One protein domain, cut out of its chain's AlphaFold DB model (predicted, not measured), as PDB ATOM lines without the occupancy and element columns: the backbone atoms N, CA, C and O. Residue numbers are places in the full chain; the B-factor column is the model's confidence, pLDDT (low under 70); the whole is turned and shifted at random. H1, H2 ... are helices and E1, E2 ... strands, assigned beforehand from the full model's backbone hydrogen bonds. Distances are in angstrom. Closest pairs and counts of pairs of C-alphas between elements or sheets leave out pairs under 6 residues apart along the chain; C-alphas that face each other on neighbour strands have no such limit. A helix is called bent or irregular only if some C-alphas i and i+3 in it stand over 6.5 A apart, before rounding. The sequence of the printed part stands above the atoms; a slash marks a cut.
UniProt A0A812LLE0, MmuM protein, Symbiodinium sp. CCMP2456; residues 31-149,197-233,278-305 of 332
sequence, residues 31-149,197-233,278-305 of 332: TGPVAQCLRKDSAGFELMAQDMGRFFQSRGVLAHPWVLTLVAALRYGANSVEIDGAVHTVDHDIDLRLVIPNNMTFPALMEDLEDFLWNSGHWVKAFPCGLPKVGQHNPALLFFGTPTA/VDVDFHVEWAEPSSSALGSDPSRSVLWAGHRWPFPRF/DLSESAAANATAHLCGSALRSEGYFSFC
ATOM      1  N   THR A  31      44.622  -4.110   7.010       45.50
ATOM      2  CA  THR A  31      44.852  -3.918   5.573       45.50
ATOM      3  C   THR A  31      45.874  -4.945   5.095       45.50
ATOM      4  O   THR A  31      46.972  -4.995   5.645       45.50
ATOM      5  N   GLY A  32      45.539  -5.761   4.094       53.81
ATOM      6  CA  GLY A  32      46.463  -6.739   3.508       53.81
ATOM      7  C   GLY A  32      45.758  -7.865   2.739       53.81
ATOM      8  O   GLY A  32      44.534  -7.972   2.820       53.81
ATOM      9  N   PRO A  33      46.502  -8.713   2.006       50.41
ATOM     10  CA  PRO A  33      45.940  -9.802   1.200       50.41
ATOM     11  C   PRO A  33      45.197 -10.848   2.042       50.41
ATOM     12  O   PRO A  33      44.121 -11.294   1.657       50.41
ATOM     13  N   VAL A  34      45.710 -11.187   3.233       55.47
ATOM     14  CA  VAL A  34      45.022 -12.096   4.170       55.47
ATOM     15  C   VAL A  34      43.769 -11.461   4.778       55.47
ATOM     16  O   VAL A  34      42.806 -12.167   5.058       55.47
ATOM     17  N   ALA A  35      43.708 -10.133   4.899       55.94
ATOM     18  CA  ALA A  35      42.533  -9.443   5.437       55.94
ATOM     19  C   ALA A  35      41.297  -9.521   4.519       55.94
ATOM     20  O   ALA A  35      40.189  -9.310   4.995       55.94
ATOM     21  N   GLN A  36      41.470  -9.820   3.226       54.91
ATOM     22  CA  GLN A  36      40.356 -10.076   2.299       54.91
ATOM     23  C   GLN A  36      39.825 -11.512   2.397       54.91
ATOM     24  O   GLN A  36      38.691 -11.778   2.015       54.91
ATOM     25  N   CYS A  37      40.651 -12.429   2.898       59.34
ATOM     26  CA  CYS A  37      40.356 -13.854   3.013       59.34
ATOM     27  C   CYS A  37      39.798 -14.248   4.372       59.34
ATOM     28  O   CYS A  37      38.943 -15.125   4.474       59.34
ATOM     29  N   LEU A  38      40.240 -13.539   5.404       57.47
ATOM     30  CA  LEU A  38      39.547 -13.490   6.668       57.47
ATOM     31  C   LEU A  38      38.295 -12.646   6.462       57.47
ATOM     32  O   LEU A  38      38.341 -11.415   6.523       57.47
ATOM     33  N   ARG A  39      37.140 -13.294   6.308       55.16
ATOM     34  CA  ARG A  39      35.969 -12.650   6.885       55.16
ATOM     35  C   ARG A  39      36.297 -12.490   8.366       55.16
ATOM     36  O   ARG A  39      36.810 -13.429   8.972       55.16
ATOM     37  N   LYS A  40      36.054 -11.305   8.932       51.66
ATOM     38  CA  LYS A  40      35.988 -11.181  10.386       51.66
ATOM     39  C   LYS A  40      34.944 -12.202  10.817       51.66
ATOM     40  O   LYS A  40      33.743 -11.940  10.694       51.66
ATOM     41  N   ASP A  41      35.393 -13.347  11.326       54.59
ATOM     42  CA  ASP A  41      34.634 -14.004  12.370       54.59
ATOM     43  C   ASP A  41      34.270 -12.880  13.351       54.59
ATOM     44  O   ASP A  41      35.006 -11.890  13.478       54.59
ATOM     45  N   SER A  42      33.071 -12.922  13.927       57.78
ATOM     46  CA  SER A  42      32.604 -11.823  14.770       57.78
ATOM     47  C   SER A  42      33.728 -11.359  15.697       57.78
ATOM     48  O   SER A  42      34.500 -12.176  16.189       57.78
ATOM     49  N   ALA A  43      33.873 -10.057  15.933       63.66
ATOM     50  CA  ALA A  43      35.014  -9.576  16.714       63.66
ATOM     51  C   ALA A  43      35.106 -10.256  18.106       63.66
ATOM     52  O   ALA A  43      36.183 -10.343  18.686       63.66
ATOM     53  N   GLY A  44      33.984 -10.793  18.609       65.44
ATOM     54  CA  GLY A  44      33.950 -11.675  19.774       65.44
ATOM     55  C   GLY A  44      34.577 -13.062  19.561       65.44
ATOM     56  O   GLY A  44      35.257 -13.538  20.459       65.44
ATOM     57  N   PHE A  45      34.417 -13.698  18.399       71.94
ATOM     58  CA  PHE A  45      35.061 -14.974  18.061       71.94
ATOM     59  C   PHE A  45      36.586 -14.859  17.970       71.94
ATOM     60  O   PHE A  45      37.295 -15.696  18.521       71.94
ATOM     61  N   GLU A  46      37.104 -13.801  17.335       76.50
ATOM     62  CA  GLU A  46      38.554 -13.548  17.282       76.50
ATOM     63  C   GLU A  46      39.137 -13.358  18.692       76.50
ATOM     64  O   GLU A  46      40.165 -13.945  19.033       76.50
ATOM     65  N   LEU A  47      38.453 -12.570  19.534       76.56
ATOM     66  CA  LEU A  47      38.841 -12.357  20.930       76.56
ATOM     67  C   LEU A  47      38.810 -13.655  21.740       76.56
ATOM     68  O   LEU A  47      39.764 -13.948  22.456       76.56
ATOM     69  N   MET A  48      37.752 -14.451  21.594       82.06
ATOM     70  CA  MET A  48      37.634 -15.751  22.250       82.06
ATOM     71  C   MET A  48      38.768 -16.683  21.846       82.06
ATOM     72  O   MET A  48      39.449 -17.221  22.713       82.06
ATOM     73  N   ALA A  49      39.005 -16.861  20.545       85.44
ATOM     74  CA  ALA A  49      40.076 -17.721  20.062       85.44
ATOM     75  C   ALA A  49      41.440 -17.251  20.591       85.44
ATOM     76  O   ALA A  49      42.253 -18.062  21.036       85.44
ATOM     77  N   GLN A  50      41.677 -15.938  20.614       86.12
ATOM     78  CA  GLN A  50      42.892 -15.368  21.180       86.12
ATOM     79  C   GLN A  50      43.031 -15.660  22.684       86.12
ATOM     80  O   GLN A  50      44.103 -16.076  23.128       86.12
ATOM     81  N   ASP A  51      41.978 -15.446  23.470       89.38
ATOM     82  CA  ASP A  51      41.998 -15.647  24.920       89.38
ATOM     83  C   ASP A  51      42.108 -17.133  25.287       89.38
ATOM     84  O   ASP A  51      42.903 -17.488  26.158       89.38
ATOM     85  N   MET A  52      41.426 -18.020  24.559       91.06
ATOM     86  CA  MET A  52      41.595 -19.470  24.679       91.06
ATOM     87  C   MET A  52      43.027 -19.905  24.356       91.06
ATOM     88  O   MET A  52      43.622 -20.683  25.104       91.06
ATOM     89  N   GLY A  53      43.614 -19.376  23.278       90.62
ATOM     90  CA  GLY A  53      45.004 -19.645  22.913       90.62
ATOM     91  C   GLY A  53      45.978 -19.252  24.029       90.62
ATOM     92  O   GLY A  53      46.820 -20.059  24.433       90.62
ATOM     93  N   ARG A  54      45.819 -18.046  24.599       91.62
ATOM     94  CA  ARG A  54      46.621 -17.589  25.750       91.62
ATOM     95  C   ARG A  54      46.422 -18.476  26.975       91.62
ATOM     96  O   ARG A  54      47.399 -18.802  27.650       91.62
ATOM     97  N   PHE A  55      45.181 -18.860  27.265       94.62
ATOM     98  CA  PHE A  55      44.863 -19.729  28.391       94.62
ATOM     99  C   PHE A  55      45.595 -21.069  28.279       94.62
ATOM    100  O   PHE A  55      46.378 -21.402  29.173       94.62
ATOM    101  N   PHE A  56      45.422 -21.795  27.171       93.50
ATOM    102  CA  PHE A  56      46.049 -23.107  26.991       93.50
ATOM    103  C   PHE A  56      47.574 -23.015  27.024       93.50
ATOM    104  O   PHE A  56      48.221 -23.787  27.735       93.50
ATOM    105  N   GLN A  57      48.145 -21.999  26.372       90.50
ATOM    106  CA  GLN A  57      49.581 -21.741  26.427       90.50
ATOM    107  C   GLN A  57      50.071 -21.518  27.867       90.50
ATOM    108  O   GLN A  57      51.083 -22.093  28.264       90.50
ATOM    109  N   SER A  58      49.343 -20.735  28.674       93.38
ATOM    110  CA  SER A  58      49.698 -20.474  30.079       93.38
ATOM    111  C   SER A  58      49.640 -21.719  30.969       93.38
ATOM    112  O   SER A  58      50.269 -21.756  32.026       93.38
ATOM    113  N   ARG A  59      48.881 -22.737  30.550       93.06
ATOM    114  CA  ARG A  59      48.703 -24.014  31.248       93.06
ATOM    115  C   ARG A  59      49.608 -25.124  30.716       93.06
ATOM    116  O   ARG A  59      49.537 -26.246  31.207       93.06
ATOM    117  N   GLY A  60      50.456 -24.829  29.727       90.00
ATOM    118  CA  GLY A  60      51.271 -25.842  29.057       90.00
ATOM    119  C   GLY A  60      50.437 -26.876  28.293       90.00
ATOM    120  O   GLY A  60      50.919 -27.976  28.039       90.00
ATOM    121  N   VAL A  61      49.193 -26.536  27.946       90.12
ATOM    122  CA  VAL A  61      48.306 -27.363  27.125       90.12
ATOM    123  C   VAL A  61      48.551 -27.000  25.670       90.12
ATOM    124  O   VAL A  61      48.461 -25.833  25.282       90.12
ATOM    125  N   LEU A  62      48.851 -28.000  24.845       89.19
ATOM    126  CA  LEU A  62      48.915 -27.793  23.407       89.19
ATOM    127  C   LEU A  62      47.494 -27.885  22.845       89.19
ATOM    128  O   LEU A  62      46.855 -28.930  22.935       89.19
ATOM    129  N   ALA A  63      47.021 -26.788  22.262       90.44
ATOM    130  CA  ALA A  63      45.724 -26.702  21.607       90.44
ATOM    131  C   ALA A  63      45.907 -26.348  20.130       90.44
ATOM    132  O   ALA A  63      46.734 -25.499  19.789       90.44
ATOM    133  N   HIS A  64      45.138 -26.984  19.251       88.19
ATOM    134  CA  HIS A  64      45.117 -26.647  17.831       88.19
ATOM    135  C   HIS A  64      43.742 -26.926  17.206       88.19
ATOM    136  O   HIS A  64      43.039 -27.829  17.675       88.19
ATOM    137  N   PRO A  65      43.371 -26.204  16.127       89.06
ATOM    138  CA  PRO A  65      42.197 -26.527  15.325       89.06
ATOM    139  C   PRO A  65      42.153 -28.007  14.943       89.06
ATOM    140  O   PRO A  65      43.195 -28.631  14.690       89.06
ATOM    141  N   TRP A  66      40.952 -28.569  14.900       84.44
ATOM    142  CA  TRP A  66      40.717 -29.975  14.599       84.44
ATOM    143  C   TRP A  66      39.552 -30.157  13.620       84.44
ATOM    144  O   TRP A  66      38.889 -29.186  13.280       84.44
ATOM    145  N   VAL A  67      39.396 -31.370  13.077       79.50
ATOM    146  CA  VAL A  67      38.350 -31.765  12.103       79.50
ATOM    147  C   VAL A  67      37.981 -30.637  11.112       79.50
ATOM    148  O   VAL A  67      38.799 -30.251  10.271       79.50
ATOM    149  N   LEU A  68      36.776 -30.078  11.195       79.19
ATOM    150  CA  LEU A  68      36.290 -29.099  10.228       79.19
ATOM    151  C   LEU A  68      36.923 -27.722  10.435       79.19
ATOM    152  O   LEU A  68      37.264 -27.046   9.459       79.19
ATOM    153  N   THR A  69      37.209 -27.358  11.683       86.06
ATOM    154  CA  THR A  69      37.921 -26.126  12.037       86.06
ATOM    155  C   THR A  69      39.334 -26.092  11.446       86.06
ATOM    156  O   THR A  69      39.773 -25.053  10.955       86.06
ATOM    157  N   LEU A  70      40.055 -27.223  11.414       87.12
ATOM    158  CA  LEU A  70      41.382 -27.289  10.785       87.12
ATOM    159  C   LEU A  70      41.305 -27.130   9.262       87.12
ATOM    160  O   LEU A  70      42.151 -26.456   8.672       87.12
ATOM    161  N   VAL A  71      40.294 -27.717   8.614       84.81
ATOM    162  CA  VAL A  71      40.066 -27.523   7.172       84.81
ATOM    163  C   VAL A  71      39.802 -26.047   6.871       84.81
ATOM    164  O   VAL A  71      40.403 -25.493   5.948       84.81
ATOM    165  N   ALA A  72      38.955 -25.400   7.673       86.00
ATOM    166  CA  ALA A  72      38.635 -23.983   7.542       86.00
ATOM    167  C   ALA A  72      39.880 -23.096   7.746       86.00
ATOM    168  O   ALA A  72      40.184 -22.245   6.906       86.00
ATOM    169  N   ALA A  73      40.678 -23.375   8.783       89.88
ATOM    170  CA  ALA A  73      41.939 -22.689   9.064       89.88
ATOM    171  C   ALA A  73      42.941 -22.785   7.898       89.88
ATOM    172  O   ALA A  73      43.533 -21.785   7.501       89.88
ATOM    173  N   LEU A  74      43.102 -23.968   7.296       88.88
ATOM    174  CA  LEU A  74      44.023 -24.169   6.171       88.88
ATOM    175  C   LEU A  74      43.568 -23.466   4.889       88.88
ATOM    176  O   LEU A  74      44.409 -23.008   4.111       88.88
ATOM    177  N   ARG A  75      42.258 -23.427   4.632       87.50
ATOM    178  CA  ARG A  75      41.691 -22.858   3.399       87.50
ATOM    179  C   ARG A  75      41.528 -21.349   3.468       87.50
ATOM    180  O   ARG A  75      41.850 -20.666   2.501       87.50
ATOM    181  N   TYR A  76      41.034 -20.846   4.593       86.69
ATOM    182  CA  TYR A  76      40.551 -19.470   4.719       86.69
ATOM    183  C   TYR A  76      41.222 -18.702   5.860       86.69
ATOM    184  O   TYR A  76      41.199 -17.476   5.865       86.69
ATOM    185  N   GLY A  77      41.840 -19.396   6.818       89.06
ATOM    186  CA  GLY A  77      42.384 -18.772   8.026       89.06
ATOM    187  C   GLY A  77      41.318 -18.407   9.069       89.06
ATOM    188  O   GLY A  77      41.620 -17.727  10.050       89.06
ATOM    189  N   ALA A  78      40.075 -18.839   8.855       85.44
ATOM    190  CA  ALA A  78      38.874 -18.477   9.608       85.44
ATOM    191  C   ALA A  78      37.897 -19.662   9.642       85.44
ATOM    192  O   ALA A  78      38.119 -20.652   8.942       85.44
ATOM    193  N   ASN A  79      36.824 -19.568  10.436       80.56
ATOM    194  CA  ASN A  79      35.753 -20.576  10.432       80.56
ATOM    195  C   ASN A  79      34.660 -20.289   9.380       80.56
ATOM    196  O   ASN A  79      33.877 -21.167   9.005       80.56
ATOM    197  N   SER A  80      34.625 -19.052   8.879       78.12
ATOM    198  CA  SER A  80      33.697 -18.582   7.852       78.12
ATOM    199  C   SER A  80      34.401 -17.790   6.746       78.12
ATOM    200  O   SER A  80      35.484 -17.242   6.941       78.12
ATOM    201  N   VAL A  81      33.785 -17.728   5.565       78.12
ATOM    202  CA  VAL A  81      34.301 -17.014   4.388       78.12
ATOM    203  C   VAL A  81      33.156 -16.368   3.605       78.12
ATOM    204  O   VAL A  81      32.021 -16.840   3.646       78.12
ATOM    205  N   GLU A  82      33.428 -15.265   2.910       76.62
ATOM    206  CA  GLU A  82      32.468 -14.631   2.001       76.62
ATOM    207  C   GLU A  82      32.748 -15.050   0.556       76.62
ATOM    208  O   GLU A  82      33.871 -14.915   0.075       76.62
ATOM    209  N   ILE A  83      31.733 -15.570  -0.134       75.06
ATOM    210  CA  ILE A  83      31.810 -16.010  -1.531       75.06
ATOM    211  C   ILE A  83      30.606 -15.408  -2.252       75.06
ATOM    212  O   ILE A  83      29.475 -15.558  -1.797       75.06
ATOM    213  N   ASP A  84      30.843 -14.695  -3.354       80.38
ATOM    214  CA  ASP A  84      29.796 -14.052  -4.163       80.38
ATOM    215  C   ASP A  84      28.816 -13.176  -3.344       80.38
ATOM    216  O   ASP A  84      27.620 -13.106  -3.629       80.38
ATOM    217  N   GLY A  85      29.319 -12.506  -2.300       75.12
ATOM    218  CA  GLY A  85      28.527 -11.652  -1.403       75.12
ATOM    219  C   GLY A  85      27.659 -12.408  -0.387       75.12
ATOM    220  O   GLY A  85      26.890 -11.783   0.346       75.12
ATOM    221  N   ALA A  86      27.767 -13.737  -0.325       72.56
ATOM    222  CA  ALA A  86      27.111 -14.582   0.664       72.56
ATOM    223  C   ALA A  86      28.116 -15.133   1.682       72.56
ATOM    224  O   ALA A  86      29.287 -15.359   1.388       72.56
ATOM    225  N   VAL A  87      27.643 -15.348   2.908       73.31
ATOM    226  CA  VAL A  87      28.454 -15.869   4.013       73.31
ATOM    227  C   VAL A  87      28.338 -17.373   4.064       73.31
ATOM    228  O   VAL A  87      27.233 -17.904   4.158       73.31
ATOM    229  N   HIS A  88      29.487 -18.023   4.100       73.31
ATOM    230  CA  HIS A  88      29.615 -19.461   4.168       73.31
ATOM    231  C   HIS A  88      30.361 -19.840   5.441       73.31
ATOM    232  O   HIS A  88      31.519 -19.467   5.627       73.31
ATOM    233  N   THR A  89      29.692 -20.571   6.325       73.94
ATOM    234  CA  THR A  89      30.297 -21.134   7.533       73.94
ATOM    235  C   THR A  89      30.676 -22.583   7.253       73.94
ATOM    236  O   THR A  89      29.834 -23.359   6.793       73.94
ATOM    237  N   VAL A  90      31.944 -22.939   7.487       74.62
ATOM    238  CA  VAL A  90      32.449 -24.303   7.246       74.62
ATOM    239  C   VAL A  90      31.861 -25.270   8.268       74.62
ATOM    240  O   VAL A  90      31.407 -26.363   7.912       74.62
ATOM    241  N   ASP A  91      31.839 -24.828   9.523       73.88
ATOM    242  CA  ASP A  91      31.244 -25.557  10.625       73.88
ATOM    243  C   ASP A  91      30.618 -24.617  11.647       73.88
ATOM    244  O   ASP A  91      31.136 -23.527  11.894       73.88
ATOM    245  N   HIS A  92      29.469 -25.001  12.187       69.44
ATOM    246  CA  HIS A  92      28.789 -24.198  13.204       69.44
ATOM    247  C   HIS A  92      29.439 -24.348  14.584       69.44
ATOM    248  O   HIS A  92      29.355 -23.417  15.388       69.44
ATOM    249  N   ASP A  93      30.133 -25.466  14.791       74.12
ATOM    250  CA  ASP A  93      30.910 -25.768  15.980       74.12
ATOM    251  C   ASP A  93      32.402 -25.464  15.737       74.12
ATOM    252  O   ASP A  93      32.868 -25.272  14.606       74.12
ATOM    253  N   ILE A  94      33.166 -25.383  16.821       82.19
ATOM    254  CA  ILE A  94      34.622 -25.313  16.801       82.19
ATOM    255  C   ILE A  94      35.173 -26.598  17.393       82.19
ATOM    256  O   ILE A  94      35.093 -26.806  18.599       82.19
ATOM    257  N   ASP A  95      35.869 -27.380  16.587       84.06
ATOM    258  CA  ASP A  95      36.649 -28.506  17.066       84.06
ATOM    259  C   ASP A  95      38.069 -28.058  17.432       84.06
ATOM    260  O   ASP A  95      38.873 -27.660  16.578       84.06
ATOM    261  N   LEU A  96      38.429 -28.192  18.706       87.75
ATOM    262  CA  LEU A  96      39.808 -28.065  19.172       87.75
ATOM    263  C   LEU A  96      40.310 -29.400  19.690       87.75
ATOM    264  O   LEU A  96      39.657 -30.050  20.500       87.75
ATOM    265  N   ARG A  97      41.522 -29.785  19.292       85.75
ATOM    266  CA  ARG A  97      42.220 -30.905  19.924       85.75
ATOM    267  C   ARG A  97      43.155 -30.379  20.998       85.75
ATOM    268  O   ARG A  97      43.945 -29.470  20.743       85.75
ATOM    269  N   LEU A  98      43.034 -30.957  22.190       87.81
ATOM    270  CA  LEU A  98      43.824 -30.618  23.365       87.81
ATOM    271  C   LEU A  98      44.748 -31.777  23.716       87.81
ATOM    272  O   LEU A  98      44.297 -32.910  23.875       87.81
ATOM    273  N   VAL A  99      46.023 -31.465  23.899       85.62
ATOM    274  CA  VAL A  99      47.013 -32.381  24.458       85.62
ATOM    275  C   VAL A  99      47.344 -31.895  25.860       85.62
ATOM    276  O   VAL A  99      47.993 -30.859  26.038       85.62
ATOM    277  N   ILE A 100      46.830 -32.622  26.852       86.56
ATOM    278  CA  ILE A 100      46.838 -32.194  28.253       86.56
ATOM    279  C   ILE A 100      47.991 -32.879  29.001       86.56
ATOM    280  O   ILE A 100      48.157 -34.098  28.875       86.56
ATOM    281  N   PRO A 101      48.778 -32.134  29.802       85.75
ATOM    282  CA  PRO A 101      49.775 -32.717  30.693       85.75
ATOM    283  C   PRO A 101      49.170 -33.727  31.683       85.75
ATOM    284  O   PRO A 101      48.136 -33.468  32.293       85.75
ATOM    285  N   ASN A 102      49.860 -34.847  31.925       84.19
ATOM    286  CA  ASN A 102      49.391 -35.917  32.826       84.19
ATOM    287  C   ASN A 102      49.123 -35.488  34.283       84.19
ATOM    288  O   ASN A 102      48.460 -36.211  35.022       84.19
ATOM    289  N   ASN A 103      49.666 -34.354  34.731       86.06
ATOM    290  CA  ASN A 103      49.460 -33.828  36.084       86.06
ATOM    291  C   ASN A 103      48.210 -32.937  36.211       86.06
ATOM    292  O   ASN A 103      47.990 -32.352  37.269       86.06
ATOM    293  N   MET A 104      47.419 -32.811  35.149       87.25
ATOM    294  CA  MET A 104      46.230 -31.975  35.086       87.25
ATOM    295  C   MET A 104      45.025 -32.838  34.734       87.25
ATOM    296  O   MET A 104      45.118 -33.723  33.893       87.25
ATOM    297  N   THR A 105      43.879 -32.597  35.367       88.62
ATOM    298  CA  THR A 105      42.633 -33.271  34.988       88.62
ATOM    299  C   THR A 105      41.835 -32.384  34.043       88.62
ATOM    300  O   THR A 105      41.890 -31.158  34.112       88.62
ATOM    301  N   PHE A 106      41.075 -33.008  33.148       85.62
ATOM    302  CA  PHE A 106      40.321 -32.282  32.139       85.62
ATOM    303  C   PHE A 106      39.168 -31.474  32.753       85.62
ATOM    304  O   PHE A 106      39.038 -30.308  32.396       85.62
ATOM    305  N   PRO A 107      38.403 -31.999  33.736       86.56
ATOM    306  CA  PRO A 107      37.408 -31.191  34.438       86.56
ATOM    307  C   PRO A 107      38.000 -29.942  35.098       86.56
ATOM    308  O   PRO A 107      37.448 -28.863  34.921       86.56
ATOM    309  N   ALA A 108      39.155 -30.059  35.767       89.50
ATOM    310  CA  ALA A 108      39.809 -28.908  36.391       89.50
ATOM    311  C   ALA A 108      40.291 -27.887  35.347       89.50
ATOM    312  O   ALA A 108      40.102 -26.691  35.531       89.50
ATOM    313  N   LEU A 109      40.855 -28.346  34.222       91.12
ATOM    314  CA  LEU A 109      41.233 -27.467  33.111       91.12
ATOM    315  C   LEU A 109      40.025 -26.697  32.556       91.12
ATOM    316  O   LEU A 109      40.154 -25.526  32.204       91.12
ATOM    317  N   MET A 110      38.866 -27.350  32.461       89.38
ATOM    318  CA  MET A 110      37.652 -26.729  31.937       89.38
ATOM    319  C   MET A 110      37.014 -25.736  32.911       89.38
ATOM    320  O   MET A 110      36.520 -24.705  32.460       89.38
ATOM    321  N   GLU A 111      37.045 -26.013  34.217       89.00
ATOM    322  CA  GLU A 111      36.644 -25.054  35.258       89.00
ATOM    323  C   GLU A 111      37.544 -23.811  35.224       89.00
ATOM    324  O   GLU A 111      37.047 -22.691  35.119       89.00
ATOM    325  N   ASP A 112      38.864 -24.011  35.173       93.38
ATOM    326  CA  ASP A 112      39.848 -22.934  35.020       93.38
ATOM    327  C   ASP A 112      39.610 -22.099  33.747       93.38
ATOM    328  O   ASP A 112      39.787 -20.877  33.762       93.38
ATOM    329  N   LEU A 113      39.244 -22.743  32.629       91.50
ATOM    330  CA  LEU A 113      38.948 -22.056  31.369       91.50
ATOM    331  C   LEU A 113      37.668 -21.222  31.477       91.50
ATOM    332  O   LEU A 113      37.655 -20.086  31.003       91.50
ATOM    333  N   GLU A 114      36.608 -21.772  32.080       86.12
ATOM    334  CA  GLU A 114      35.346 -21.057  32.318       86.12
ATOM    335  C   GLU A 114      35.613 -19.790  33.143       86.12
ATOM    336  O   GLU A 114      35.250 -18.694  32.714       86.12
ATOM    337  N   ASP A 115      36.349 -19.913  34.251       87.69
ATOM    338  CA  ASP A 115      36.722 -18.786  35.108       87.69
ATOM    339  C   ASP A 115      37.598 -17.762  34.374       87.69
ATOM    340  O   ASP A 115      37.390 -16.549  34.484       87.69
ATOM    341  N   PHE A 116      38.591 -18.218  33.605       91.00
ATOM    342  CA  PHE A 116      39.474 -17.333  32.847       91.00
ATOM    343  C   PHE A 116      38.709 -16.522  31.796       91.00
ATOM    344  O   PHE A 116      38.880 -15.302  31.702       91.00
ATOM    345  N   LEU A 117      37.859 -17.185  31.010       83.44
ATOM    346  CA  LEU A 117      37.076 -16.533  29.966       83.44
ATOM    347  C   LEU A 117      36.033 -15.591  30.575       83.44
ATOM    348  O   LEU A 117      35.900 -14.461  30.107       83.44
ATOM    349  N   TRP A 118      35.376 -15.996  31.666       79.06
ATOM    350  CA  TRP A 118      34.462 -15.130  32.411       79.06
ATOM    351  C   TRP A 118      35.148 -13.838  32.873       79.06
ATOM    352  O   TRP A 118      34.658 -12.734  32.622       79.06
ATOM    353  N   ASN A 119      36.332 -13.957  33.476       82.56
ATOM    354  CA  ASN A 119      37.122 -12.808  33.927       82.56
ATOM    355  C   ASN A 119      37.671 -11.954  32.773       82.56
ATOM    356  O   ASN A 119      37.990 -10.782  32.974       82.56
ATOM    357  N   SER A 120      37.744 -12.514  31.565       78.62
ATOM    358  CA  SER A 120      38.111 -11.800  30.336       78.62
ATOM    359  C   SER A 120      36.915 -11.093  29.677       78.62
ATOM    360  O   SER A 120      37.071 -10.455  28.638       78.62
ATOM    361  N   GLY A 121      35.729 -11.147  30.297       71.31
ATOM    362  CA  GLY A 121      34.517 -10.463  29.837       71.31
ATOM    363  C   GLY A 121      33.621 -11.305  28.930       71.31
ATOM    364  O   GLY A 121      32.688 -10.767  28.332       71.31
ATOM    365  N   HIS A 122      33.880 -12.609  28.833       72.19
ATOM    366  CA  HIS A 122      33.112 -13.521  27.996       72.19
ATOM    367  C   HIS A 122      31.950 -14.150  28.758       72.19
ATOM    368  O   HIS A 122      32.060 -14.469  29.941       72.19
ATOM    369  N   TRP A 123      30.836 -14.389  28.066       69.44
ATOM    370  CA  TRP A 123      29.764 -15.218  28.606       69.44
ATOM    371  C   TRP A 123      29.985 -16.663  28.177       69.44
ATOM    372  O   TRP A 123      29.927 -16.971  26.985       69.44
ATOM    373  N   VAL A 124      30.279 -17.523  29.153       72.31
ATOM    374  CA  VAL A 124      30.767 -18.876  28.914       72.31
ATOM    375  C   VAL A 124      30.121 -19.888  29.858       72.31
ATOM    376  O   VAL A 124      29.842 -19.576  31.017       72.31
ATOM    377  N   LYS A 125      29.884 -21.107  29.365       77.44
ATOM    378  CA  LYS A 125      29.525 -22.260  30.200       77.44
ATOM    379  C   LYS A 125      30.180 -23.531  29.677       77.44
ATOM    380  O   LYS A 125      29.932 -23.908  28.532       77.44
ATOM    381  N   ALA A 126      30.962 -24.201  30.521       74.75
ATOM    382  CA  ALA A 126      31.587 -25.477  30.207       74.75
ATOM    383  C   ALA A 126      30.732 -26.663  30.675       74.75
ATOM    384  O   ALA A 126      30.108 -26.648  31.741       74.75
ATOM    385  N   PHE A 127      30.753 -27.726  29.874       74.12
ATOM    386  CA  PHE A 127      30.130 -29.015  30.160       74.12
ATOM    387  C   PHE A 127      31.200 -30.117  30.090       74.12
ATOM    388  O   PHE A 127      31.276 -30.808  29.080       74.12
ATOM    389  N   PRO A 128      32.032 -30.305  31.135       66.75
ATOM    390  CA  PRO A 128      33.235 -31.159  31.114       66.75
ATOM    391  C   PRO A 128      32.983 -32.674  31.006       66.75
ATOM    392  O   PRO A 128      33.927 -33.459  31.030       66.75
ATOM    393  N   CYS A 129      31.716 -33.083  30.921       66.81
ATOM    394  CA  CYS A 129      31.289 -34.466  30.702       66.81
ATOM    395  C   CYS A 129      30.328 -34.575  29.502       66.81
ATOM    396  O   CYS A 129      29.507 -35.494  29.448       66.81
ATOM    397  N   GLY A 130      30.371 -33.593  28.596       64.62
ATOM    398  CA  GLY A 130      29.405 -33.420  27.517       64.62
ATOM    399  C   GLY A 130      27.983 -33.110  28.005       64.62
ATOM    400  O   GLY A 130      27.712 -32.919  29.197       64.62
ATOM    401  N   LEU A 131      27.036 -33.056  27.064       56.59
ATOM    402  CA  LEU A 131      25.619 -32.904  27.385       56.59
ATOM    403  C   LEU A 131      25.007 -34.263  27.792       56.59
ATOM    404  O   LEU A 131      25.136 -35.231  27.041       56.59
ATOM    405  N   PRO A 132      24.236 -34.353  28.898       45.69
ATOM    406  CA  PRO A 132      23.764 -35.618  29.485       45.69
ATOM    407  C   PRO A 132      22.931 -36.567  28.601       45.69
ATOM    408  O   PRO A 132      22.557 -37.637  29.079       45.69
ATOM    409  N   LYS A 133      22.553 -36.180  27.373       45.03
ATOM    410  CA  LYS A 133      21.725 -36.990  26.460       45.03
ATOM    411  C   LYS A 133      22.101 -36.922  24.977       45.03
ATOM    412  O   LYS A 133      21.419 -37.560  24.184       45.03
ATOM    413  N   VAL A 134      23.142 -36.188  24.583       44.88
ATOM    414  CA  VAL A 134      23.434 -36.019  23.145       44.88
ATOM    415  C   VAL A 134      24.197 -37.221  22.569       44.88
ATOM    416  O   VAL A 134      24.310 -37.354  21.360       44.88
ATOM    417  N   GLY A 135      24.662 -38.167  23.397       38.56
ATOM    418  CA  GLY A 135      25.314 -39.398  22.919       38.56
ATOM    419  C   GLY A 135      26.626 -39.160  22.161       38.56
ATOM    420  O   GLY A 135      27.276 -40.116  21.752       38.56
ATOM    421  N   GLN A 136      27.029 -37.900  21.998       43.94
ATOM    422  CA  GLN A 136      28.313 -37.508  21.457       43.94
ATOM    423  C   GLN A 136      29.391 -37.839  22.485       43.94
ATOM    424  O   GLN A 136      29.305 -37.466  23.654       43.94
ATOM    425  N   HIS A 137      30.421 -38.541  22.024       46.22
ATOM    426  CA  HIS A 137      31.624 -38.859  22.786       46.22
ATOM    427  C   HIS A 137      32.574 -37.652  22.904       46.22
ATOM    428  O   HIS A 137      33.781 -37.838  23.047       46.22
ATOM    429  N   ASN A 138      32.048 -36.424  22.834       50.44
ATOM    430  CA  ASN A 138      32.834 -35.210  23.009       50.44
ATOM    431  C   ASN A 138      33.018 -34.985  24.516       50.44
ATOM    432  O   ASN A 138      32.024 -34.839  25.236       50.44
ATOM    433  N   PRO A 139      34.258 -35.002  25.034       52.88
ATOM    434  CA  PRO A 139      34.498 -34.883  26.464       52.88
ATOM    435  C   PRO A 139      34.047 -33.527  27.026       52.88
ATOM    436  O   PRO A 139      33.619 -33.499  28.175       52.88
ATOM    437  N   ALA A 140      34.048 -32.428  26.256       59.16
ATOM    438  CA  ALA A 140      33.373 -31.199  26.681       59.16
ATOM    439  C   ALA A 140      32.813 -30.354  25.544       59.16
ATOM    440  O   ALA A 140      33.380 -30.319  24.455       59.16
ATOM    441  N   LEU A 141      31.758 -29.619  25.897       61.25
ATOM    442  CA  LEU A 141      31.140 -28.569  25.100       61.25
ATOM    443  C   LEU A 141      31.265 -27.237  25.852       61.25
ATOM    444  O   LEU A 141      30.994 -27.180  27.058       61.25
ATOM    445  N   LEU A 142      31.672 -26.178  25.158       63.62
ATOM    446  CA  LEU A 142      31.687 -24.809  25.669       63.62
ATOM    447  C   LEU A 142      30.736 -23.962  24.839       63.62
ATOM    448  O   LEU A 142      30.887 -23.894  23.627       63.62
ATOM    449  N   PHE A 143      29.807 -23.281  25.493       62.69
ATOM    450  CA  PHE A 143      28.970 -22.293  24.822       62.69
ATOM    451  C   PHE A 143      29.559 -20.908  25.042       62.69
ATOM    452  O   PHE A 143      29.781 -20.516  26.189       62.69
ATOM    453  N   PHE A 144      29.787 -20.172  23.959       58.41
ATOM    454  CA  PHE A 144      30.374 -18.839  23.975       58.41
ATOM    455  C   PHE A 144      29.460 -17.806  23.314       58.41
ATOM    456  O   PHE A 144      29.153 -17.932  22.139       58.41
ATOM    457  N   GLY A 145      29.053 -16.762  24.039       53.31
ATOM    458  CA  GLY A 145      28.211 -15.683  23.507       53.31
ATOM    459  C   GLY A 145      28.988 -14.510  22.880       53.31
ATOM    460  O   GLY A 145      29.638 -13.755  23.594       53.31
ATOM    461  N   THR A 146      28.836 -14.270  21.574       45.88
ATOM    462  CA  THR A 146      29.345 -13.133  20.781       45.88
ATOM    463  C   THR A 146      28.227 -12.494  19.948       45.88
ATOM    464  O   THR A 146      27.541 -13.206  19.232       45.88
ATOM    465  N   PRO A 147      28.101 -11.165  19.857       41.78
ATOM    466  CA  PRO A 147      26.896 -10.498  19.362       41.78
ATOM    467  C   PRO A 147      26.597 -10.483  17.835       41.78
ATOM    468  O   PRO A 147      26.221  -9.453  17.282       41.78
ATOM    469  N   THR A 148      26.712 -11.602  17.115       46.91
ATOM    470  CA  THR A 148      26.418 -11.700  15.666       46.91
ATOM    471  C   THR A 148      25.258 -12.634  15.287       46.91
ATOM    472  O   THR A 148      24.643 -13.252  16.134       46.91
ATOM    473  N   ALA A 149      24.905 -12.702  13.996       38.56
ATOM    474  CA  ALA A 149      23.624 -13.221  13.491       38.56
ATOM    475  C   ALA A 149      23.483 -14.762  13.327       38.56
ATOM    476  O   ALA A 149      22.440 -15.214  12.856       38.56
ATOM    477  N   VAL A 197      28.357 -19.803  20.268       68.12
ATOM    478  CA  VAL A 197      29.337 -20.588  19.535       68.12
ATOM    479  C   VAL A 197      29.636 -21.809  20.381       68.12
ATOM    480  O   VAL A 197      29.950 -21.676  21.567       68.12
ATOM    481  N   ASP A 198      29.543 -22.969  19.757       72.62
ATOM    482  CA  ASP A 198      29.757 -24.253  20.401       72.62
ATOM    483  C   ASP A 198      31.213 -24.649  20.156       72.62
ATOM    484  O   ASP A 198      31.681 -24.653  19.020       72.62
ATOM    485  N   VAL A 199      31.967 -24.916  21.220       78.75
ATOM    486  CA  VAL A 199      33.336 -25.433  21.117       78.75
ATOM    487  C   VAL A 199      33.372 -26.857  21.639       78.75
ATOM    488  O   VAL A 199      33.170 -27.093  22.833       78.75
ATOM    489  N   ASP A 200      33.687 -27.774  20.737       80.19
ATOM    490  CA  ASP A 200      33.939 -29.177  20.993       80.19
ATOM    491  C   ASP A 200      35.428 -29.420  21.241       80.19
ATOM    492  O   ASP A 200      36.306 -29.118  20.425       80.19
ATOM    493  N   PHE A 201      35.729 -30.017  22.391       81.12
ATOM    494  CA  PHE A 201      37.095 -30.396  22.726       81.12
ATOM    495  C   PHE A 201      37.330 -31.877  22.476       81.12
ATOM    496  O   PHE A 201      36.688 -32.728  23.079       81.12
ATOM    497  N   HIS A 202      38.331 -32.187  21.661       76.81
ATOM    498  CA  HIS A 202      38.855 -33.530  21.441       76.81
ATOM    499  C   HIS A 202      40.094 -33.711  22.311       76.81
ATOM    500  O   HIS A 202      41.151 -33.144  22.037       76.81
ATOM    501  N   VAL A 203      39.959 -34.465  23.398       75.94
ATOM    502  CA  VAL A 203      41.011 -34.571  24.417       75.94
ATOM    503  C   VAL A 203      41.902 -35.772  24.168       75.94
ATOM    504  O   VAL A 203      41.426 -36.887  23.956       75.94
ATOM    505  N   GLU A 204      43.203 -35.550  24.294       72.69
ATOM    506  CA  GLU A 204      44.198 -36.602  24.354       72.69
ATOM    507  C   GLU A 204      45.181 -36.375  25.501       72.69
ATOM    508  O   GLU A 204      45.618 -35.257  25.783       72.69
ATOM    509  N   TRP A 205      45.522 -37.471  26.170       71.94
ATOM    510  CA  TRP A 205      46.450 -37.495  27.292       71.94
ATOM    511  C   TRP A 205      47.840 -37.849  26.779       71.94
ATOM    512  O   TRP A 205      48.009 -38.898  26.155       71.94
ATOM    513  N   ALA A 206      48.828 -36.989  27.025       64.19
ATOM    514  CA  ALA A 206      50.197 -37.242  26.591       64.19
ATOM    515  C   ALA A 206      51.134 -37.499  27.771       64.19
ATOM    516  O   ALA A 206      51.269 -36.673  28.677       64.19
ATOM    517  N   GLU A 207      51.888 -38.602  27.690       56.19
ATOM    518  CA  GLU A 207      53.100 -38.738  28.490       56.19
ATOM    519  C   GLU A 207      54.146 -37.685  28.077       56.19
ATOM    520  O   GLU A 207      54.324 -37.457  26.872       56.19
ATOM    521  N   PRO A 208      54.895 -37.096  29.037       46.66
ATOM    522  CA  PRO A 208      55.889 -36.040  28.790       46.66
ATOM    523  C   PRO A 208      56.958 -36.367  27.734       46.66
ATOM    524  O   PRO A 208      57.639 -35.470  27.246       46.66
ATOM    525  N   SER A 209      57.137 -37.644  27.396       47.22
ATOM    526  CA  SER A 209      58.158 -38.153  26.477       47.22
ATOM    527  C   SER A 209      57.624 -38.538  25.094       47.22
ATOM    528  O   SER A 209      58.420 -38.851  24.205       47.22
ATOM    529  N   SER A 210      56.305 -38.532  24.869       51.66
ATOM    530  CA  SER A 210      55.759 -39.021  23.602       51.66
ATOM    531  C   SER A 210      55.887 -37.955  22.507       51.66
ATOM    532  O   SER A 210      55.050 -37.076  22.306       51.66
ATOM    533  N   SER A 211      56.959 -38.067  21.723       48.59
ATOM    534  CA  SER A 211      57.207 -37.272  20.512       48.59
ATOM    535  C   SER A 211      56.084 -37.369  19.465       48.59
ATOM    536  O   SER A 211      56.099 -36.628  18.481       48.59
ATOM    537  N   ALA A 212      55.129 -38.277  19.665       50.62
ATOM    538  CA  ALA A 212      53.988 -38.541  18.806       50.62
ATOM    539  C   ALA A 212      52.829 -37.525  18.951       50.62
ATOM    540  O   ALA A 212      51.951 -37.476  18.098       50.62
ATOM    541  N   LEU A 213      52.795 -36.692  19.992       55.41
ATOM    542  CA  LEU A 213      51.625 -35.835  20.266       55.41
ATOM    543  C   LEU A 213      51.926 -34.335  20.239       55.41
ATOM    544  O   LEU A 213      51.121 -33.521  20.673       55.41
ATOM    545  N   GLY A 214      53.089 -33.962  19.705       65.56
ATOM    546  CA  GLY A 214      53.515 -32.569  19.613       65.56
ATOM    547  C   GLY A 214      52.887 -31.786  18.458       65.56
ATOM    548  O   GLY A 214      52.237 -32.330  17.559       65.56
ATOM    549  N   SER A 215      53.157 -30.487  18.448       68.81
ATOM    550  CA  SER A 215      53.024 -29.652  17.260       68.81
ATOM    551  C   SER A 215      54.212 -29.863  16.325       68.81
ATOM    552  O   SER A 215      55.294 -30.278  16.748       68.81
ATOM    553  N   ASP A 216      54.014 -29.588  15.041       77.44
ATOM    554  CA  ASP A 216      55.128 -29.367  14.132       77.44
ATOM    555  C   ASP A 216      55.725 -27.985  14.452       77.44
ATOM    556  O   ASP A 216      55.072 -26.972  14.195       77.44
ATOM    557  N   PRO A 217      56.941 -27.897  15.019       77.31
ATOM    558  CA  PRO A 217      57.525 -26.614  15.398       77.31
ATOM    559  C   PRO A 217      57.842 -25.729  14.186       77.31
ATOM    560  O   PRO A 217      58.069 -24.533  14.349       77.31
ATOM    561  N   SER A 218      57.870 -26.300  12.978       83.25
ATOM    562  CA  SER A 218      58.114 -25.573  11.734       83.25
ATOM    563  C   SER A 218      56.835 -25.047  11.082       83.25
ATOM    564  O   SER A 218      56.917 -24.275  10.127       83.25
ATOM    565  N   ARG A 219      55.654 -25.439  11.582       88.25
ATOM    566  CA  ARG A 219      54.368 -25.123  10.953       88.25
ATOM    567  C   ARG A 219      53.364 -24.543  11.934       88.25
ATOM    568  O   ARG A 219      53.213 -24.956  13.079       88.25
ATOM    569  N   SER A 220      52.591 -23.600  11.425       92.56
ATOM    570  CA  SER A 220      51.475 -23.001  12.144       92.56
ATOM    571  C   SER A 220      50.368 -22.655  11.173       92.56
ATOM    572  O   SER A 220      50.653 -22.325  10.023       92.56
ATOM    573  N   VAL A 221      49.138 -22.655  11.661       91.94
ATOM    574  CA  VAL A 221      47.965 -22.214  10.909       91.94
ATOM    575  C   VAL A 221      47.460 -20.894  11.468       91.94
ATOM    576  O   VAL A 221      47.683 -20.568  12.636       91.94
ATOM    577  N   LEU A 222      46.799 -20.119  10.619       91.62
ATOM    578  CA  LEU A 222      46.008 -18.982  11.057       91.62
ATOM    579  C   LEU A 222      44.586 -19.480  11.302       91.62
ATOM    580  O   LEU A 222      44.029 -20.177  10.461       91.62
ATOM    581  N   TRP A 223      44.009 -19.149  12.447       89.94
ATOM    582  CA  TRP A 223      42.596 -19.391  12.701       89.94
ATOM    583  C   TRP A 223      42.047 -18.286  13.596       89.94
ATOM    584  O   TRP A 223      42.683 -17.928  14.593       89.94
ATOM    585  N   ALA A 224      40.906 -17.714  13.203       83.19
ATOM    586  CA  ALA A 224      40.255 -16.602  13.899       83.19
ATOM    587  C   ALA A 224      41.212 -15.417  14.158       83.19
ATOM    588  O   ALA A 224      41.250 -14.835  15.240       83.19
ATOM    589  N   GLY A 225      42.083 -15.112  13.188       81.94
ATOM    590  CA  GLY A 225      43.062 -14.026  13.296       81.94
ATOM    591  C   GLY A 225      44.228 -14.276  14.268       81.94
ATOM    592  O   GLY A 225      45.062 -13.376  14.441       81.94
ATOM    593  N   HIS A 226      44.318 -15.473  14.860       86.75
ATOM    594  CA  HIS A 226      45.371 -15.894  15.782       86.75
ATOM    595  C   HIS A 226      46.226 -17.030  15.199       86.75
ATOM    596  O   HIS A 226      45.764 -17.833  14.390       86.75
ATOM    597  N   ARG A 227      47.506 -17.090  15.586       91.00
ATOM    598  CA  ARG A 227      48.429 -18.147  15.146       91.00
ATOM    599  C   ARG A 227      48.271 -19.355  16.059       91.00
ATOM    600  O   ARG A 227      48.526 -19.248  17.252       91.00
ATOM    601  N   TRP A 228      47.949 -20.500  15.476       91.69
ATOM    602  CA  TRP A 228      47.829 -21.766  16.189       91.69
ATOM    603  C   TRP A 228      48.905 -22.755  15.733       91.69
ATOM    604  O   TRP A 228      49.282 -22.756  14.553       91.69
ATOM    605  N   PRO A 229      49.420 -23.609  16.632       90.12
ATOM    606  CA  PRO A 229      50.327 -24.685  16.253       90.12
ATOM    607  C   PRO A 229      49.672 -25.638  15.245       90.12
ATOM    608  O   PRO A 229      48.492 -25.963  15.376       90.12
ATOM    609  N   PHE A 230      50.427 -26.117  14.254       86.69
ATOM    610  CA  PHE A 230      49.946 -27.193  13.389       86.69
ATOM    611  C   PHE A 230      50.243 -28.559  14.038       86.69
ATOM    612  O   PHE A 230      51.344 -28.747  14.563       86.69
ATOM    613  N   PRO A 231      49.312 -29.529  14.027       78.62
ATOM    614  CA  PRO A 231      49.570 -30.866  14.563       78.62
ATOM    615  C   PRO A 231      50.710 -31.579  13.816       78.62
ATOM    616  O   PRO A 231      50.716 -31.622  12.587       78.62
ATOM    617  N   ARG A 232      51.647 -32.214  14.542       74.19
ATOM    618  CA  ARG A 232      52.839 -32.874  13.961       74.19
ATOM    619  C   ARG A 232      52.524 -33.970  12.939       74.19
ATOM    620  O   ARG A 232      53.267 -34.151  11.984       74.19
ATOM    621  N   PHE A 233      51.407 -34.671  13.108       66.62
ATOM    622  CA  PHE A 233      50.925 -35.686  12.161       66.62
ATOM    623  C   PHE A 233      49.727 -35.205  11.330       66.62
ATOM    624  O   PHE A 233      48.912 -36.007  10.866       66.62
ATOM    625  N   ASP A 278      27.553 -24.446   4.635       53.00
ATOM    626  CA  ASP A 278      27.393 -24.172   3.214       53.00
ATOM    627  C   ASP A 278      28.756 -24.045   2.547       53.00
ATOM    628  O   ASP A 278      29.252 -22.943   2.359       53.00
ATOM    629  N   LEU A 279      29.344 -25.152   2.098       58.50
ATOM    630  CA  LEU A 279      30.342 -25.091   1.029       58.50
ATOM    631  C   LEU A 279      30.042 -26.161  -0.016       58.50
ATOM    632  O   LEU A 279      30.451 -27.314   0.104       58.50
ATOM    633  N   SER A 280      29.311 -25.752  -1.056       57.91
ATOM    634  CA  SER A 280      29.097 -26.563  -2.254       57.91
ATOM    635  C   SER A 280      30.328 -26.554  -3.159       57.91
ATOM    636  O   SER A 280      31.034 -25.550  -3.226       57.91
ATOM    637  N   GLU A 281      30.519 -27.630  -3.923       68.69
ATOM    638  CA  GLU A 281      31.477 -27.705  -5.033       68.69
ATOM    639  C   GLU A 281      31.101 -26.652  -6.098       68.69
ATOM    640  O   GLU A 281      30.246 -26.877  -6.955       68.69
ATOM    641  N   SER A 282      31.679 -25.450  -5.993       72.62
ATOM    642  CA  SER A 282      31.485 -24.348  -6.937       72.62
ATOM    643  C   SER A 282      32.829 -23.769  -7.370       72.62
ATOM    644  O   SER A 282      33.800 -23.750  -6.610       72.62
ATOM    645  N   ALA A 283      32.888 -23.261  -8.603       78.62
ATOM    646  CA  ALA A 283      34.093 -22.618  -9.120       78.62
ATOM    647  C   ALA A 283      34.523 -21.424  -8.248       78.62
ATOM    648  O   ALA A 283      35.716 -21.235  -8.020       78.62
ATOM    649  N   ALA A 284      33.559 -20.669  -7.711       80.94
ATOM    650  CA  ALA A 284      33.813 -19.543  -6.817       80.94
ATOM    651  C   ALA A 284      34.405 -19.989  -5.467       80.94
ATOM    652  O   ALA A 284      35.373 -19.390  -4.994       80.94
ATOM    653  N   ALA A 285      33.896 -21.076  -4.875       77.94
ATOM    654  CA  ALA A 285      34.432 -21.623  -3.629       77.94
ATOM    655  C   ALA A 285      35.869 -22.134  -3.803       77.94
ATOM    656  O   ALA A 285      36.734 -21.841  -2.974       77.94
ATOM    657  N   ASN A 286      36.146 -22.823  -4.915       80.19
ATOM    658  CA  ASN A 286      37.490 -23.300  -5.243       80.19
ATOM    659  C   ASN A 286      38.452 -22.133  -5.486       80.19
ATOM    660  O   ASN A 286      39.539 -22.100  -4.908       80.19
ATOM    661  N   ALA A 287      38.047 -21.141  -6.285       83.75
ATOM    662  CA  ALA A 287      38.847 -19.944  -6.527       83.75
ATOM    663  C   ALA A 287      39.167 -19.201  -5.220       83.75
ATOM    664  O   ALA A 287      40.313 -18.810  -5.002       83.75
ATOM    665  N   THR A 288      38.187 -19.080  -4.321       84.81
ATOM    666  CA  THR A 288      38.361 -18.445  -3.007       84.81
ATOM    667  C   THR A 288      39.328 -19.234  -2.124       84.81
ATOM    668  O   THR A 288      40.256 -18.655  -1.565       84.81
ATOM    669  N   ALA A 289      39.189 -20.562  -2.042       84.88
ATOM    670  CA  ALA A 289      40.116 -21.405  -1.281       84.88
ATOM    671  C   ALA A 289      41.559 -21.309  -1.811       84.88
ATOM    672  O   ALA A 289      42.504 -21.246  -1.025       84.88
ATOM    673  N   HIS A 290      41.744 -21.242  -3.133       86.50
ATOM    674  CA  HIS A 290      43.061 -21.046  -3.743       86.50
ATOM    675  C   HIS A 290      43.641 -19.652  -3.480       86.50
ATOM    676  O   HIS A 290      44.826 -19.535  -3.157       86.50
ATOM    677  N   LEU A 291      42.825 -18.604  -3.603       88.25
ATOM    678  CA  LEU A 291      43.225 -17.230  -3.297       88.25
ATOM    679  C   LEU A 291      43.705 -17.126  -1.845       88.25
ATOM    680  O   LEU A 291      44.814 -16.657  -1.582       88.25
ATOM    681  N   CYS A 292      42.907 -17.640  -0.912       88.12
ATOM    682  CA  CYS A 292      43.179 -17.547   0.516       88.12
ATOM    683  C   CYS A 292      44.302 -18.462   0.977       88.12
ATOM    684  O   CYS A 292      45.194 -18.012   1.696       88.12
ATOM    685  N   GLY A 293      44.365 -19.690   0.466       89.12
ATOM    686  CA  GLY A 293      45.507 -20.568   0.687       89.12
ATOM    687  C   GLY A 293      46.824 -19.958   0.187       89.12
ATOM    688  O   GLY A 293      47.858 -20.108   0.844       89.12
ATOM    689  N   SER A 294      46.802 -19.231  -0.935       89.94
ATOM    690  CA  SER A 294      47.986 -18.542  -1.466       89.94
ATOM    691  C   SER A 294      48.392 -17.357  -0.591       89.94
ATOM    692  O   SER A 294      49.578 -17.199  -0.299       89.94
ATOM    693  N   ALA A 295      47.423 -16.564  -0.124       90.06
ATOM    694  CA  ALA A 295      47.678 -15.458   0.794       90.06
ATOM    695  C   ALA A 295      48.278 -15.954   2.123       90.06
ATOM    696  O   ALA A 295      49.345 -15.488   2.521       90.06
ATOM    697  N   LEU A 296      47.676 -16.973   2.747       91.62
ATOM    698  CA  LEU A 296      48.192 -17.605   3.968       91.62
ATOM    699  C   LEU A 296      49.633 -18.098   3.802       91.62
ATOM    700  O   LEU A 296      50.488 -17.819   4.642       91.62
ATOM    701  N   ARG A 297      49.916 -18.776   2.682       91.25
ATOM    702  CA  ARG A 297      51.263 -19.254   2.360       91.25
ATOM    703  C   ARG A 297      52.256 -18.101   2.225       91.25
ATOM    704  O   ARG A 297      53.375 -18.204   2.719       91.25
ATOM    705  N   SER A 298      51.860 -17.007   1.569       90.69
ATOM    706  CA  SER A 298      52.722 -15.826   1.404       90.69
ATOM    707  C   SER A 298      53.099 -15.166   2.736       90.69
ATOM    708  O   SER A 298      54.173 -14.581   2.844       90.69
ATOM    709  N   GLU A 299      52.270 -15.338   3.769       91.50
ATOM    710  CA  GLU A 299      52.523 -14.876   5.140       91.50
ATOM    711  C   GLU A 299      53.200 -15.932   6.043       91.50
ATOM    712  O   GLU A 299      53.376 -15.720   7.245       91.50
ATOM    713  N   GLY A 300      53.620 -17.070   5.478       91.38
ATOM    714  CA  GLY A 300      54.344 -18.126   6.193       91.38
ATOM    715  C   GLY A 300      53.464 -19.027   7.062       91.38
ATOM    716  O   GLY A 300      53.973 -19.673   7.981       91.38
ATOM    717  N   TYR A 301      52.154 -19.067   6.812       92.62
ATOM    718  CA  TYR A 301      51.258 -20.048   7.420       92.62
ATOM    719  C   TYR A 301      51.169 -21.301   6.555       92.62
ATOM    720  O   TYR A 301      51.091 -21.223   5.328       92.62
ATOM    721  N   PHE A 302      51.109 -22.459   7.213       91.06
ATOM    722  CA  PHE A 302      50.774 -23.705   6.544       91.06
ATOM    723  C   PHE A 302      49.341 -23.600   6.022       91.06
ATOM    724  O   PHE A 302      48.434 -23.215   6.764       91.06
ATOM    725  N   SER A 303      49.140 -23.892   4.740       89.44
ATOM    726  CA  SER A 303      47.873 -23.620   4.064       89.44
ATOM    727  C   SER A 303      47.450 -24.751   3.142       89.44
ATOM    728  O   SER A 303      48.238 -25.629   2.786       89.44
ATOM    729  N   PHE A 304      46.197 -24.687   2.695       84.62
ATOM    730  CA  PHE A 304      45.648 -25.569   1.673       84.62
ATOM    731  C   PHE A 304      46.512 -25.587   0.407       84.62
ATOM    732  O   PHE A 304      46.761 -26.650  -0.147       84.62
ATOM    733  N   CYS A 305      47.017 -24.435  -0.045       84.88
ATOM    734  CA  CYS A 305      47.860 -24.397  -1.235       84.88
ATOM    735  C   CYS A 305      49.199 -25.086  -0.998       84.88
ATOM    736  O   CYS A 305      49.646 -25.807  -1.876       84.88
TER     737      CYS A 305
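AT A GLANCE: This is residues 31 to 149, 197 to 233 and 278 to 305 of the 332 residues of the protein "MmuM protein" of Symbiodinium sp. CCMP2456 (UniProt A0A812LLE0). A strongly twisted sheet of five strands curls round helix H4, with H2 on the same face and H3 on the opposite face. The bent hairpin of E8 and E9 packs beside edge strand E1, between H2 and H3, and at the end of the domain away from H4, H5 packs on H3, short H1 and the small hairpin of E2 and E3. The printed part has 184 residues, with five named helices and nine named strands in the order H1 H2 E1 H3 E2 E3 E4 H4 E5 E6 E7 E8 E9 H5. The large sheet runs E1, E4, E7, E6, E5 and is mixed; the class is mixed, helices and strands. The whole is compact, with a radius of gyration of the C-alphas of 16.4 A and spans of 47 by 38 by 32 A.

HOW THE PARTS SIT: Inner strands E4, residues 93 to 101, and E7, residues 197 to 206, are parallel, with N 94 and O 198 2.8 A apart. E1, residues 62 to 65, is antiparallel to E4, with N 99 and O 62 at 2.8 A. E6, residues 140 to 145, is antiparallel to E7, with N 144 and O 197 at 2.8 A, and forms a hairpin with edge strand E5, residues 123 to 127, with N 127 and O 141 at 2.9 A. H4, residues 106 to 119, completes a split strand-helix-strand unit, E4, H4, E5, two strands running the same way with E7 and E6 between them; its crossover is right-handed. H4 touches H2, residues 43 to 58, opposite ways at a steep tilt of 49 degrees, closest at the C-alphas of Leu 113 and Phe 55, 7.0 A. H3, residues 67 to 76, has a height over the sheet of 6.4 A. E8, residues 215 to 223, bends by 111 degrees at residue 218 and forms a hairpin with E9, residues 226 to 231, with N 221 and O 228 at 2.9 A. The closest C-alphas of E9 and E1 are those of Pro 229 and His 64, 5.8 A. H5, residues 283 to 298, touches H3 with residues 289 to 296 alone, about perpendicular at 80 degrees, closest at the C-alphas of Ala 289 and Arg 75, 5.1 A. H1, residues 33 to 37, touches H5, closest at the C-alphas of Cys 37 and Cys 292, 5.3 A. E2, residues 80 to 83, and E3, residues 86 to 89, form a hairpin, with N 88 and O 81 at 2.8 A. Every O i to N i+4 pair is within hydrogen-bond range in H2, H3, H4 and H5; H1 has 0 of 1, but 2 of 2 O i to N i+3 pairs.

IN THESE COORDINATES: From first to last C-alpha, E7 measures 27.6 A, E4 24.9 A, H2 22.6 A and H5 22.4 A. H1 begins at C-alpha 33 (45.940, -9.802, 1.200), E4 at C-alpha 93 (30.910, -25.768, 15.980), and H5 ends at C-alpha 298 (52.722, -15.826, 1.404).

THE WHOLE: The two C-alphas farthest apart are those of Asn 103 and Ala 283, 49.0 A. Residues 150 to 196 and 234 to 277 are not printed; the C-alphas across these cuts are 11.1 A and 27.7 A apart. The link E5 to E6, residues 128 to 139, is long. Mean pLDDT of the printed part is 75.8; 54 residues are under 70, among them 31 to 44, 128 to 149 and 206 to 215.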